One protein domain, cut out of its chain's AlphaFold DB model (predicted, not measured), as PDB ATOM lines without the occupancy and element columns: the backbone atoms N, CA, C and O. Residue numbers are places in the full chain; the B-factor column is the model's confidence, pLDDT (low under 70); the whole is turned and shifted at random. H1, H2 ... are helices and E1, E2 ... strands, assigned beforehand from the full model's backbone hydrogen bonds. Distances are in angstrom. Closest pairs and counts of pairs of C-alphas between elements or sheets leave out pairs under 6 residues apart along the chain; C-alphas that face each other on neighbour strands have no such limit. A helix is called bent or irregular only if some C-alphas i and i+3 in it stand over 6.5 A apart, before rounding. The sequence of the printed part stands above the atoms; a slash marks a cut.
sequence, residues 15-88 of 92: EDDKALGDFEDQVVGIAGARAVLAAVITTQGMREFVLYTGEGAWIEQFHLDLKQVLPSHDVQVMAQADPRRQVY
ATOM      1  N   GLU A  15     248.880 166.254 160.473       90.62
ATOM      2  CA  GLU A  15     248.473 166.071 161.871       90.62
ATOM      3  C   GLU A  15     247.070 166.633 162.118       90.62
ATOM      4  O   GLU A  15     246.241 165.968 162.739       90.62
ATOM      5  N   ASP A  16     246.794 167.818 161.568       91.50
ATOM      6  CA  ASP A  16     245.492 168.481 161.660       91.50
ATOM      7  C   ASP A  16     244.417 167.655 160.937       91.50
ATOM      8  O   ASP A  16     243.354 167.386 161.486       91.50
ATOM      9  N   ASP A  17     244.716 167.151 159.738       92.19
ATOM     10  CA  ASP A  17     243.790 166.331 158.954       92.19
ATOM     11  C   ASP A  17     243.457 165.014 159.659       92.19
ATOM     12  O   ASP A  17     242.293 164.612 159.699       92.19
ATOM     13  N   LYS A  18     244.454 164.379 160.294       93.31
ATOM     14  CA  LYS A  18     244.221 163.194 161.121       93.31
ATOM     15  C   LYS A  18     243.321 163.510 162.318       93.31
ATOM     16  O   LYS A  18     242.360 162.779 162.549       93.31
ATOM     17  N   ALA A  19     243.621 164.569 163.069       93.50
ATOM     18  CA  ALA A  19     242.823 164.956 164.231       93.50
ATOM     19  C   ALA A  19     241.374 165.286 163.839       93.50
ATOM     20  O   ALA A  19     240.436 164.876 164.518       93.50
ATOM     21  N   LEU A  20     241.186 165.977 162.713       93.38
ATOM     22  CA  LEU A  20     239.873 166.320 162.172       93.38
ATOM     23  C   LEU A  20     239.110 165.103 161.632       93.38
ATOM     24  O   LEU A  20     237.884 165.095 161.701       93.38
ATOM     25  N   GLY A  21     239.809 164.101 161.095       92.81
ATOM     26  CA  GLY A  21     239.217 162.822 160.701       92.81
ATOM     27  C   GLY A  21     238.733 162.024 161.911       92.81
ATOM     28  O   GLY A  21     237.574 161.629 161.959       92.81
ATOM     29  N   ASP A  22     239.576 161.878 162.939       94.44
ATOM     30  CA  ASP A  22     239.186 161.212 164.189       94.44
ATOM     31  C   ASP A  22     238.022 161.966 164.877       94.44
ATOM     32  O   ASP A  22     237.141 161.358 165.483       94.44
ATOM     33  N   PHE A  23     237.982 163.299 164.755       95.56
ATOM     34  CA  PHE A  23     236.890 164.135 165.258       95.56
ATOM     35  C   PHE A  23     235.566 163.931 164.508       95.56
ATOM     36  O   PHE A  23     234.509 163.993 165.135       95.56
ATOM     37  N   GLU A  24     235.590 163.663 163.200       95.38
ATOM     38  CA  GLU A  24     234.383 163.385 162.406       95.38
ATOM     39  C   GLU A  24     233.608 162.178 162.956       95.38
ATOM     40  O   GLU A  24     232.392 162.251 163.157       95.38
ATOM     41  N   ASP A  25     234.320 161.105 163.302       95.38
ATOM     42  CA  ASP A  25     233.722 159.919 163.917       95.38
ATOM     43  C   ASP A  25     233.074 160.250 165.273       95.38
ATOM     44  O   ASP A  25     231.989 159.756 165.597       95.38
ATOM     45  N   GLN A  26     233.700 161.131 166.062       96.38
ATOM     46  CA  GLN A  26     233.153 161.580 167.348       96.38
ATOM     47  C   GLN A  26     231.912 162.458 167.168       96.38
ATOM     48  O   GLN A  26     230.945 162.307 167.914       96.38
ATOM     49  N   VAL A  27     231.893 163.332 166.156       96.38
ATOM     50  CA  VAL A  27     230.716 164.137 165.792       96.38
ATOM     51  C   VAL A  27     229.515 163.231 165.525       96.38
ATOM     52  O   VAL A  27     228.440 163.458 166.088       96.38
ATOM     53  N   VAL A  28     229.698 162.178 164.723       95.88
ATOM     54  CA  VAL A  28     228.640 161.202 164.421       95.88
ATOM     55  C   VAL A  28     228.245 160.410 165.669       95.88
ATOM     56  O   VAL A  28     227.055 160.252 165.944       95.88
ATOM     57  N   GLY A  29     229.220 159.948 166.454       96.38
ATOM     58  CA  GLY A  29     228.974 159.175 167.672       96.38
ATOM     59  C   GLY A  29     228.177 159.943 168.729       96.38
ATOM     60  O   GLY A  29     227.218 159.407 169.286       96.38
ATOM     61  N   ILE A  30     228.532 161.206 168.978       96.44
ATOM     62  CA  ILE A  30     227.867 162.058 169.974       96.44
ATOM     63  C   ILE A  30     226.476 162.475 169.486       96.44
ATOM     64  O   ILE A  30     225.507 162.417 170.251       96.44
ATOM     65  N   ALA A  31     226.347 162.864 168.212       96.00
ATOM     66  CA  ALA A  31     225.044 163.185 167.635       96.00
ATOM     67  C   ALA A  31     224.097 161.972 167.695       96.00
ATOM     68  O   ALA A  31     222.914 162.105 168.039       96.00
ATOM     69  N   GLY A  32     224.623 160.773 167.423       94.81
ATOM     70  CA  GLY A  32     223.870 159.527 167.436       94.81
ATOM     71  C   GLY A  32     222.652 159.599 166.515       94.81
ATOM     72  O   GLY A  32     222.715 160.130 165.412       94.81
ATOM     73  N   ALA A  33     221.501 159.109 166.980       94.81
ATOM     74  CA  ALA A  33     220.257 159.135 166.205       94.81
ATOM     75  C   ALA A  33     219.578 160.521 166.127       94.81
ATOM     76  O   ALA A  33     218.540 160.651 165.479       94.81
ATOM     77  N   ARG A  34     220.111 161.556 166.798       95.50
ATOM     78  CA  ARG A  34     219.471 162.885 166.869       95.50
ATOM     79  C   ARG A  34     219.690 163.716 165.612       95.50
ATOM     80  O   ARG A  34     218.939 164.661 165.367       95.50
ATOM     81  N   ALA A  35     220.717 163.400 164.829       95.62
ATOM     82  CA  ALA A  35     221.045 164.132 163.621       95.62
ATOM     83  C   ALA A  35     221.654 163.229 162.551       95.62
ATOM     84  O   ALA A  35     222.166 162.152 162.834       95.62
ATOM     85  N   VAL A  36     221.627 163.715 161.315       94.31
ATOM     86  CA  VAL A  36     222.319 163.114 160.177       94.31
ATOM     87  C   VAL A  36     223.436 164.056 159.750       94.31
ATOM     88  O   VAL A  36     223.170 165.230 159.485       94.31
ATOM     89  N   LEU A  37     224.668 163.550 159.666       95.56
ATOM     90  CA  LEU A  37     225.773 164.266 159.031       95.56
ATOM     91  C   LEU A  37     225.513 164.315 157.521       95.56
ATOM     92  O   LEU A  37     225.487 163.285 156.852       95.56
ATOM     93  N   ALA A  38     225.259 165.510 157.001       94.50
ATOM     94  CA  ALA A  38     224.858 165.732 155.617       94.50
ATOM     95  C   ALA A  38     226.039 166.102 154.715       94.50
ATOM     96  O   ALA A  38     226.046 165.753 153.536       94.50
ATOM     97  N   ALA A  39     227.018 166.826 155.258       94.69
ATOM     98  CA  ALA A  39     228.220 167.209 154.535       94.69
ATOM     99  C   ALA A  39     229.384 167.493 155.486       94.69
ATOM    100  O   ALA A  39     229.188 167.992 156.597       94.69
ATOM    101  N   VAL A  40     230.594 167.248 154.986       95.69
ATOM    102  CA  VAL A  40     231.844 167.751 155.554       95.69
ATOM    103  C   VAL A  40     232.523 168.579 154.479       95.69
ATOM    104  O   VAL A  40     232.812 168.088 153.389       95.69
ATOM    105  N   ILE A  41     232.720 169.861 154.762       93.88
ATOM    106  CA  ILE A  41     233.236 170.824 153.795       93.88
ATOM    107  C   ILE A  41     234.607 171.271 154.276       93.88
ATOM    108  O   ILE A  41     234.750 171.779 155.384       93.88
ATOM    109  N   THR A  42     235.618 171.081 153.434       92.25
ATOM    110  CA  THR A  42     236.959 171.623 153.660       92.25
ATOM    111  C   THR A  42     237.159 172.806 152.723       92.25
ATOM    112  O   THR A  42     237.096 172.652 151.503       92.25
ATOM    113  N   THR A  43     237.374 173.985 153.294       88.25
ATOM    114  CA  THR A  43     237.672 175.218 152.559       88.25
ATOM    115  C   THR A  43     239.006 175.792 153.028       88.25
ATOM    116  O   THR A  43     239.704 175.198 153.851       88.25
ATOM    117  N   GLN A  44     239.406 176.927 152.454       87.12
ATOM    118  CA  GLN A  44     240.706 177.531 152.717       87.12
ATOM    119  C   GLN A  44     240.824 177.964 154.190       87.12
ATOM    120  O   GLN A  44     240.321 179.015 154.579       87.12
ATOM    121  N   GLY A  45     241.508 177.149 154.995       90.31
ATOM    122  CA  GLY A  45     241.774 177.402 156.411       90.31
ATOM    123  C   GLY A  45     240.746 176.838 157.395       90.31
ATOM    124  O   GLY A  45     240.874 177.114 158.586       90.31
ATOM    125  N   MET A  46     239.734 176.086 156.951       93.12
ATOM    126  CA  MET A  46     238.682 175.600 157.849       93.12
ATOM    127  C   MET A  46     237.964 174.337 157.359       93.12
ATOM    128  O   MET A  46     237.832 174.085 156.161       93.12
ATOM    129  N   ARG A  47     237.450 173.559 158.319       94.69
ATOM    130  CA  ARG A  47     236.543 172.426 158.103       94.69
ATOM    131  C   ARG A  47     235.205 172.659 158.799       94.69
ATOM    132  O   ARG A  47     235.150 173.097 159.951       94.69
ATOM    133  N   GLU A  48     234.124 172.374 158.092       95.38
ATOM    134  CA  GLU A  48     232.748 172.526 158.558       95.38
ATOM    135  C   GLU A  48     232.018 171.187 158.501       95.38
ATOM    136  O   GLU A  48     232.093 170.475 157.500       95.38
ATOM    137  N   PHE A  49     231.287 170.870 159.569       96.12
ATOM    138  CA  PHE A  49     230.438 169.686 159.675       96.12
ATOM    139  C   PHE A  49     228.983 170.145 159.655       96.12
ATOM    140  O   PHE A  49     228.554 170.900 160.529       96.12
ATOM    141  N   VAL A  50     228.225 169.713 158.650       95.38
ATOM    142  CA  VAL A  50     226.830 170.117 158.455       95.38
ATOM    143  C   VAL A  50     225.922 168.978 158.886       95.38
ATOM    144  O   VAL A  50     225.921 167.915 158.266       95.38
ATOM    145  N   LEU A  51     225.129 169.209 159.931       95.62
ATOM    146  CA  LEU A  51     224.185 168.233 160.465       95.62
ATOM    147  C   LEU A  51     222.739 168.701 160.281       95.62
ATOM    148  O   LEU A  51     222.419 169.871 160.490       95.62
ATOM    149  N   TYR A  52     221.845 167.765 159.965       94.62
ATOM    150  CA  TYR A  52     220.400 167.979 160.015       94.62
ATOM    151  C   TYR A  52     219.797 167.262 161.215       94.62
ATOM    152  O   TYR A  52     219.959 166.057 161.364       94.62
ATOM    153  N   THR A  53     219.037 167.986 162.037       94.19
ATOM    154  CA  THR A  53     218.331 167.435 163.207       94.19
ATOM    155  C   THR A  53     216.886 167.901 163.259       94.19
ATOM    156  O   THR A  53     216.582 168.993 162.780       94.19
ATOM    157  N   GLY A  54     215.979 167.080 163.786       92.44
ATOM    158  CA  GLY A  54     214.572 167.446 163.984       92.44
ATOM    159  C   GLY A  54     214.337 168.391 165.168       92.44
ATOM    160  O   GLY A  54     213.327 169.085 165.197       92.44
ATOM    161  N   GLU A  55     215.272 168.457 166.117       89.56
ATOM    162  CA  GLU A  55     215.103 169.151 167.395       89.56
ATOM    163  C   GLU A  55     216.378 169.889 167.821       89.56
ATOM    164  O   GLU A  55     217.489 169.452 167.539       89.56
ATOM    165  N   GLY A  56     216.222 171.026 168.507       90.31
ATOM    166  CA  GLY A  56     217.345 171.895 168.886       90.31
ATOM    167  C   GLY A  56     217.821 171.773 170.335       90.31
ATOM    168  O   GLY A  56     218.870 172.312 170.672       90.31
ATOM    169  N   ALA A  57     217.075 171.083 171.205       94.19
ATOM    170  CA  ALA A  57     217.293 171.120 172.656       94.19
ATOM    171  C   ALA A  57     218.652 170.551 173.113       94.19
ATOM    172  O   ALA A  57     219.122 170.877 174.196       94.19
ATOM    173  N   TRP A  58     219.289 169.710 172.296       95.00
ATOM    174  CA  TRP A  58     220.552 169.036 172.615       95.00
ATOM    175  C   TRP A  58     221.793 169.774 172.083       95.00
ATOM    176  O   TRP A  58     222.914 169.386 172.401       95.00
ATOM    177  N   ILE A  59     221.612 170.837 171.291       95.38
ATOM    178  CA  ILE A  59     222.697 171.503 170.550       95.38
ATOM    179  C   ILE A  59     223.698 172.197 171.482       95.38
ATOM    180  O   ILE A  59     224.896 172.192 171.205       95.38
ATOM    181  N   GLU A  60     223.234 172.764 172.597       95.94
ATOM    182  CA  GLU A  60     224.123 173.392 173.582       95.94
ATOM    183  C   GLU A  60     225.060 172.359 174.217       95.94
ATOM    184  O   GLU A  60     226.278 172.535 174.202       95.94
ATOM    185  N   GLN A  61     224.513 171.239 174.699       96.81
ATOM    186  CA  GLN A  61     225.327 170.168 175.278       96.81
ATOM    187  C   GLN A  61     226.259 169.550 174.232       96.81
ATOM    188  O   GLN A  61     227.431 169.328 174.513       96.81
ATOM    189  N   PHE A  62     225.775 169.361 173.004       96.94
ATOM    190  CA  PHE A  62     226.593 168.890 171.892       96.94
ATOM    191  C   PHE A  62     227.817 169.776 171.653       96.94
ATOM    192  O   PHE A  62     228.924 169.271 171.488       96.94
ATOM    193  N   HIS A  63     227.652 171.101 171.682       96.94
ATOM    194  CA  HIS A  63     228.779 172.025 171.553       96.94
ATOM    195  C   HIS A  63     229.809 171.845 172.672       96.94
ATOM    196  O   HIS A  63     231.012 171.845 172.402       96.94
ATOM    197  N   LEU A  64     229.348 171.684 173.914       97.19
ATOM    198  CA  LEU A  64     230.220 171.462 175.067       97.19
ATOM    199  C   LEU A  64     230.983 170.138 174.953       97.19
ATOM    200  O   LEU A  64     232.193 170.121 175.176       97.19
ATOM    201  N   ASP A  65     230.307 169.065 174.548       97.19
ATOM    202  CA  ASP A  65     230.912 167.743 174.387       97.19
ATOM    203  C   ASP A  65     231.986 167.765 173.288       97.19
ATOM    204  O   ASP A  65     233.110 167.307 173.495       97.19
ATOM    205  N   LEU A  66     231.699 168.393 172.142       96.38
ATOM    206  CA  LEU A  66     232.669 168.507 171.049       96.38
ATOM    207  C   LEU A  66     233.920 169.307 171.440       96.38
ATOM    208  O   LEU A  66     235.029 168.951 171.040       96.38
ATOM    209  N   LYS A  67     233.770 170.360 172.253       96.50
ATOM    210  CA  LYS A  67     234.911 171.116 172.796       96.50
ATOM    211  C   LYS A  67     235.810 170.266 173.692       96.50
ATOM    212  O   LYS A  67     237.012 170.510 173.743       96.50
ATOM    213  N   GLN A  68     235.248 169.287 174.401       96.19
ATOM    214  CA  GLN A  68     236.030 168.370 175.234       96.19
ATOM    215  C   GLN A  68     236.772 167.322 174.402       96.19
ATOM    216  O   GLN A  68     237.872 166.925 174.774       96.19
ATOM    217  N   VAL A  69     236.188 166.896 173.280       95.19
ATOM    218  CA  VAL A  69     236.797 165.914 172.373       95.19
ATOM    219  C   VAL A  69     237.999 166.492 171.629       95.19
ATOM    220  O   VAL A  69     239.006 165.803 171.478       95.19
ATOM    221  N   LEU A  70     237.914 167.747 171.178       94.25
ATOM    222  CA  LEU A  70     238.977 168.392 170.406       94.25
ATOM    223  C   LEU A  70     239.396 169.730 171.033       94.25
ATOM    224  O   LEU A  70     239.159 170.792 170.458       94.25
ATOM    225  N   PRO A  71     240.053 169.699 172.207       93.81
ATOM    226  CA  PRO A  71     240.438 170.912 172.928       93.81
ATOM    227  C   PRO A  71     241.549 171.702 172.224       93.81
ATOM    228  O   PRO A  71     241.811 172.847 172.580       93.81
ATOM    229  N   SER A  72     242.221 171.094 171.241       92.69
ATOM    230  CA  SER A  72     243.259 171.737 170.436       92.69
ATOM    231  C   SER A  72     242.705 172.678 169.369       92.69
ATOM    232  O   SER A  72     243.495 173.360 168.733       92.69
ATOM    233  N   HIS A  73     241.390 172.713 169.142       93.50
ATOM    234  CA  HIS A  73     240.775 173.535 168.105       93.50
ATOM    235  C   HIS A  73     239.666 174.424 168.661       93.50
ATOM    236  O   HIS A  73     238.985 174.086 169.632       93.50
ATOM    237  N   ASP A  74     239.417 175.544 167.983       93.12
ATOM    238  CA  ASP A  74     238.265 176.393 168.278       93.12
ATOM    239  C   ASP A  74     236.981 175.813 167.661       93.12
ATOM    240  O   ASP A  74     236.591 176.109 166.522       93.12
ATOM    241  N   VAL A  75     236.329 174.927 168.416       94.75
ATOM    242  CA  VAL A  75     235.054 174.323 168.030       94.75
ATOM    243  C   VAL A  75     233.914 175.326 168.220       94.75
ATOM    244  O   VAL A  75     233.595 175.746 169.338       94.75
ATOM    245  N   GLN A  76     233.224 175.638 167.125       94.00
ATOM    246  CA  GLN A  76     232.043 176.501 167.094       94.00
ATOM    247  C   GLN A  76     230.854 175.740 166.503       94.00
ATOM    248  O   GLN A  76     231.005 175.028 165.509       94.00
ATOM    249  N   VAL A  77     229.676 175.906 167.106       95.19
ATOM    250  CA  VAL A  77     228.417 175.320 166.635       95.19
ATOM    251  C   VAL A  77     227.405 176.441 166.435       95.19
ATOM    252  O   VAL A  77     227.220 177.286 167.309       95.19
ATOM    253  N   MET A  78     226.741 176.433 165.283       92.50
ATOM    254  CA  MET A  78     225.625 177.318 164.969       92.50
ATOM    255  C   MET A  78     224.440 176.465 164.523       92.50
ATOM    256  O   MET A  78     224.599 175.541 163.727       92.50
ATOM    257  N   ALA A  79     223.252 176.790 165.023       91.69
ATOM    258  CA  ALA A  79     222.014 176.139 164.631       91.69
ATOM    259  C   ALA A  79     221.083 177.157 163.987       91.69
ATOM    260  O   ALA A  79     220.851 178.237 164.529       91.69
ATOM    261  N   GLN A  80     220.534 176.793 162.836       90.19
ATOM    262  CA  GLN A  80     219.593 177.621 162.106       90.19
ATOM    263  C   GLN A  80     218.396 176.766 161.706       90.19
ATOM    264  O   GLN A  80     218.555 175.670 161.168       90.19
ATOM    265  N   ALA A  81     217.188 177.267 161.968       87.62
ATOM    266  CA  ALA A  81     215.982 176.648 161.439       87.62
ATOM    267  C   ALA A  81     215.993 176.759 159.907       87.62
ATOM    268  O   ALA A  81     216.203 177.849 159.375       87.62
ATOM    269  N   ASP A  82     215.759 175.651 159.202       81.31
ATOM    270  CA  ASP A  82     215.621 175.673 157.746       81.31
ATOM    271  C   ASP A  82     214.171 176.026 157.371       81.31
ATOM    272  O   ASP A  82     213.278 175.187 157.535       81.31
ATOM    273  N   PRO A  83     213.901 177.238 156.848       72.38
ATOM    274  CA  PRO A  83     212.548 177.656 156.491       72.38
ATOM    275  C   PRO A  83     211.957 176.838 155.334       72.38
ATOM    276  O   PRO A  83     210.747 176.862 155.128       72.38
ATOM    277  N   ARG A  84     212.779 176.096 154.575       70.81
ATOM    278  CA  ARG A  84     212.328 175.277 153.441       70.81
ATOM    279  C   ARG A  84     211.902 173.863 153.843       70.81
ATOM    280  O   ARG A  84     211.395 173.134 152.992       70.81
ATOM    281  N   ARG A  85     212.044 173.471 155.117       56.22
ATOM    282  CA  ARG A  85     211.608 172.147 155.604       56.22
ATOM    283  C   ARG A  85     210.117 171.868 155.409       56.22
ATOM    284  O   ARG A  85     209.774 170.724 155.132       56.22
ATOM    285  N   GLN A  86     209.257 172.891 155.457       52.12
ATOM    286  CA  GLN A  86     207.803 172.736 155.266       52.12
ATOM    287  C   GLN A  86     207.419 172.091 153.919       52.12
ATOM    288  O   GLN A  86     206.348 171.501 153.805       52.12
ATOM    289  N   VAL A  87     208.286 172.158 152.901       52.78
ATOM    290  CA  VAL A  87     208.016 171.585 151.570       52.78
ATOM    291  C   VAL A  87     208.165 170.055 151.553       52.78
ATOM    292  O   VAL A  87     207.558 169.390 150.719       52.78
ATOM    293  N   TYR A  88     208.933 169.473 152.479       48.56
ATOM    294  CA  TYR A  88     209.163 168.023 152.524       48.56
ATOM    295  C   TYR A  88     208.181 167.275 153.434       48.56
ATOM    296  O   TYR A  88     208.024 166.068 153.281       48.56
TER     297      TYR A  88
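AT A GLANCE: This is residues 15 to 88 of the 92 residues of the protein "DUF695 domain-containing protein" of Nonomuraea muscovyensis (UniProt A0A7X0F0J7). A long helix, H1, a two-stranded hairpin, E1 and E2, and a shorter helix, H2, make a triangle, with H1 at one corner, near the hairpin along its residues 17 to 34 and packed on H2 with its residues 23 to 31 alone. The four elements fold back and forth along the longest axis, and after H2 a stretch with no named element, residues 70 to 88, runs back again, until residues 83 to 88 stick out at one end. The printed part has 74 residues with two named helices and two named strands in the order H1, E1, E2, H2; the class is mixed, helices and strands, and the one sheet, E1 - E2, is antiparallel. The whole is compact by its radius of gyration of the C-alphas, 12.9 A, yet elongated in outline, spanning 42 by 26 by 18 A.

IN THESE COORDINATES: Find C-alpha 15 at (248.473, 166.071, 161.871); from there H1 runs through residues 15 to 34, 29.6 A from first to last C-alpha. It has a kink of 29 degrees near residue 28, and it is irregular, with C-alphas 30 and 33 9.0 A apart. E1 follows at once, residues 35 to 43, 22.8 A long, and ends at C-alpha 43 at (237.672, 175.218, 152.559). E2, residues 46 to 53, runs 22.6 A. H2, residues 59 to 69, spans 15.3 A and ends at C-alpha 69 at (236.797, 165.914, 172.373).

HOW THE PARTS SIT: Look first at the hairpin of E1 and E2, antiparallel at 162 degrees between their directions. N 38 and O 50 are within hydrogen-bond range at 2.8 A, and so are N 48 and O 41 at 2.8 A. From E1, look to H1: their closest C-alphas, those of Val 28 and Leu 37, are 6.8 A apart. The closest C-alphas of H1 and E2, those of Arg 34 and Thr 53, are 6.0 A apart. H1 touches H2 with residues 23 to 31 alone, and the closest C-alphas, those of Val 27 and Leu 66, are 7.1 A apart. The two helices run opposite ways at a tilt of 35.3 degrees, only just steep. E1 and H2 are apart. In H2 every O i to N i+4 pair is within hydrogen-bond range, and in H1 13 of 16 are.

THE WHOLE: The C-alphas of Glu 15 and Val 87, the two farthest apart, are 42.1 A from each other. The printed part has no cut, and the links H1 to E1, E1 to E2 and E2 to H2 are tight. At its end, residues 83 to 88 stand free. The mean pLDDT of the printed part is 91.1; look at residues 85 to 88 for the values under 70.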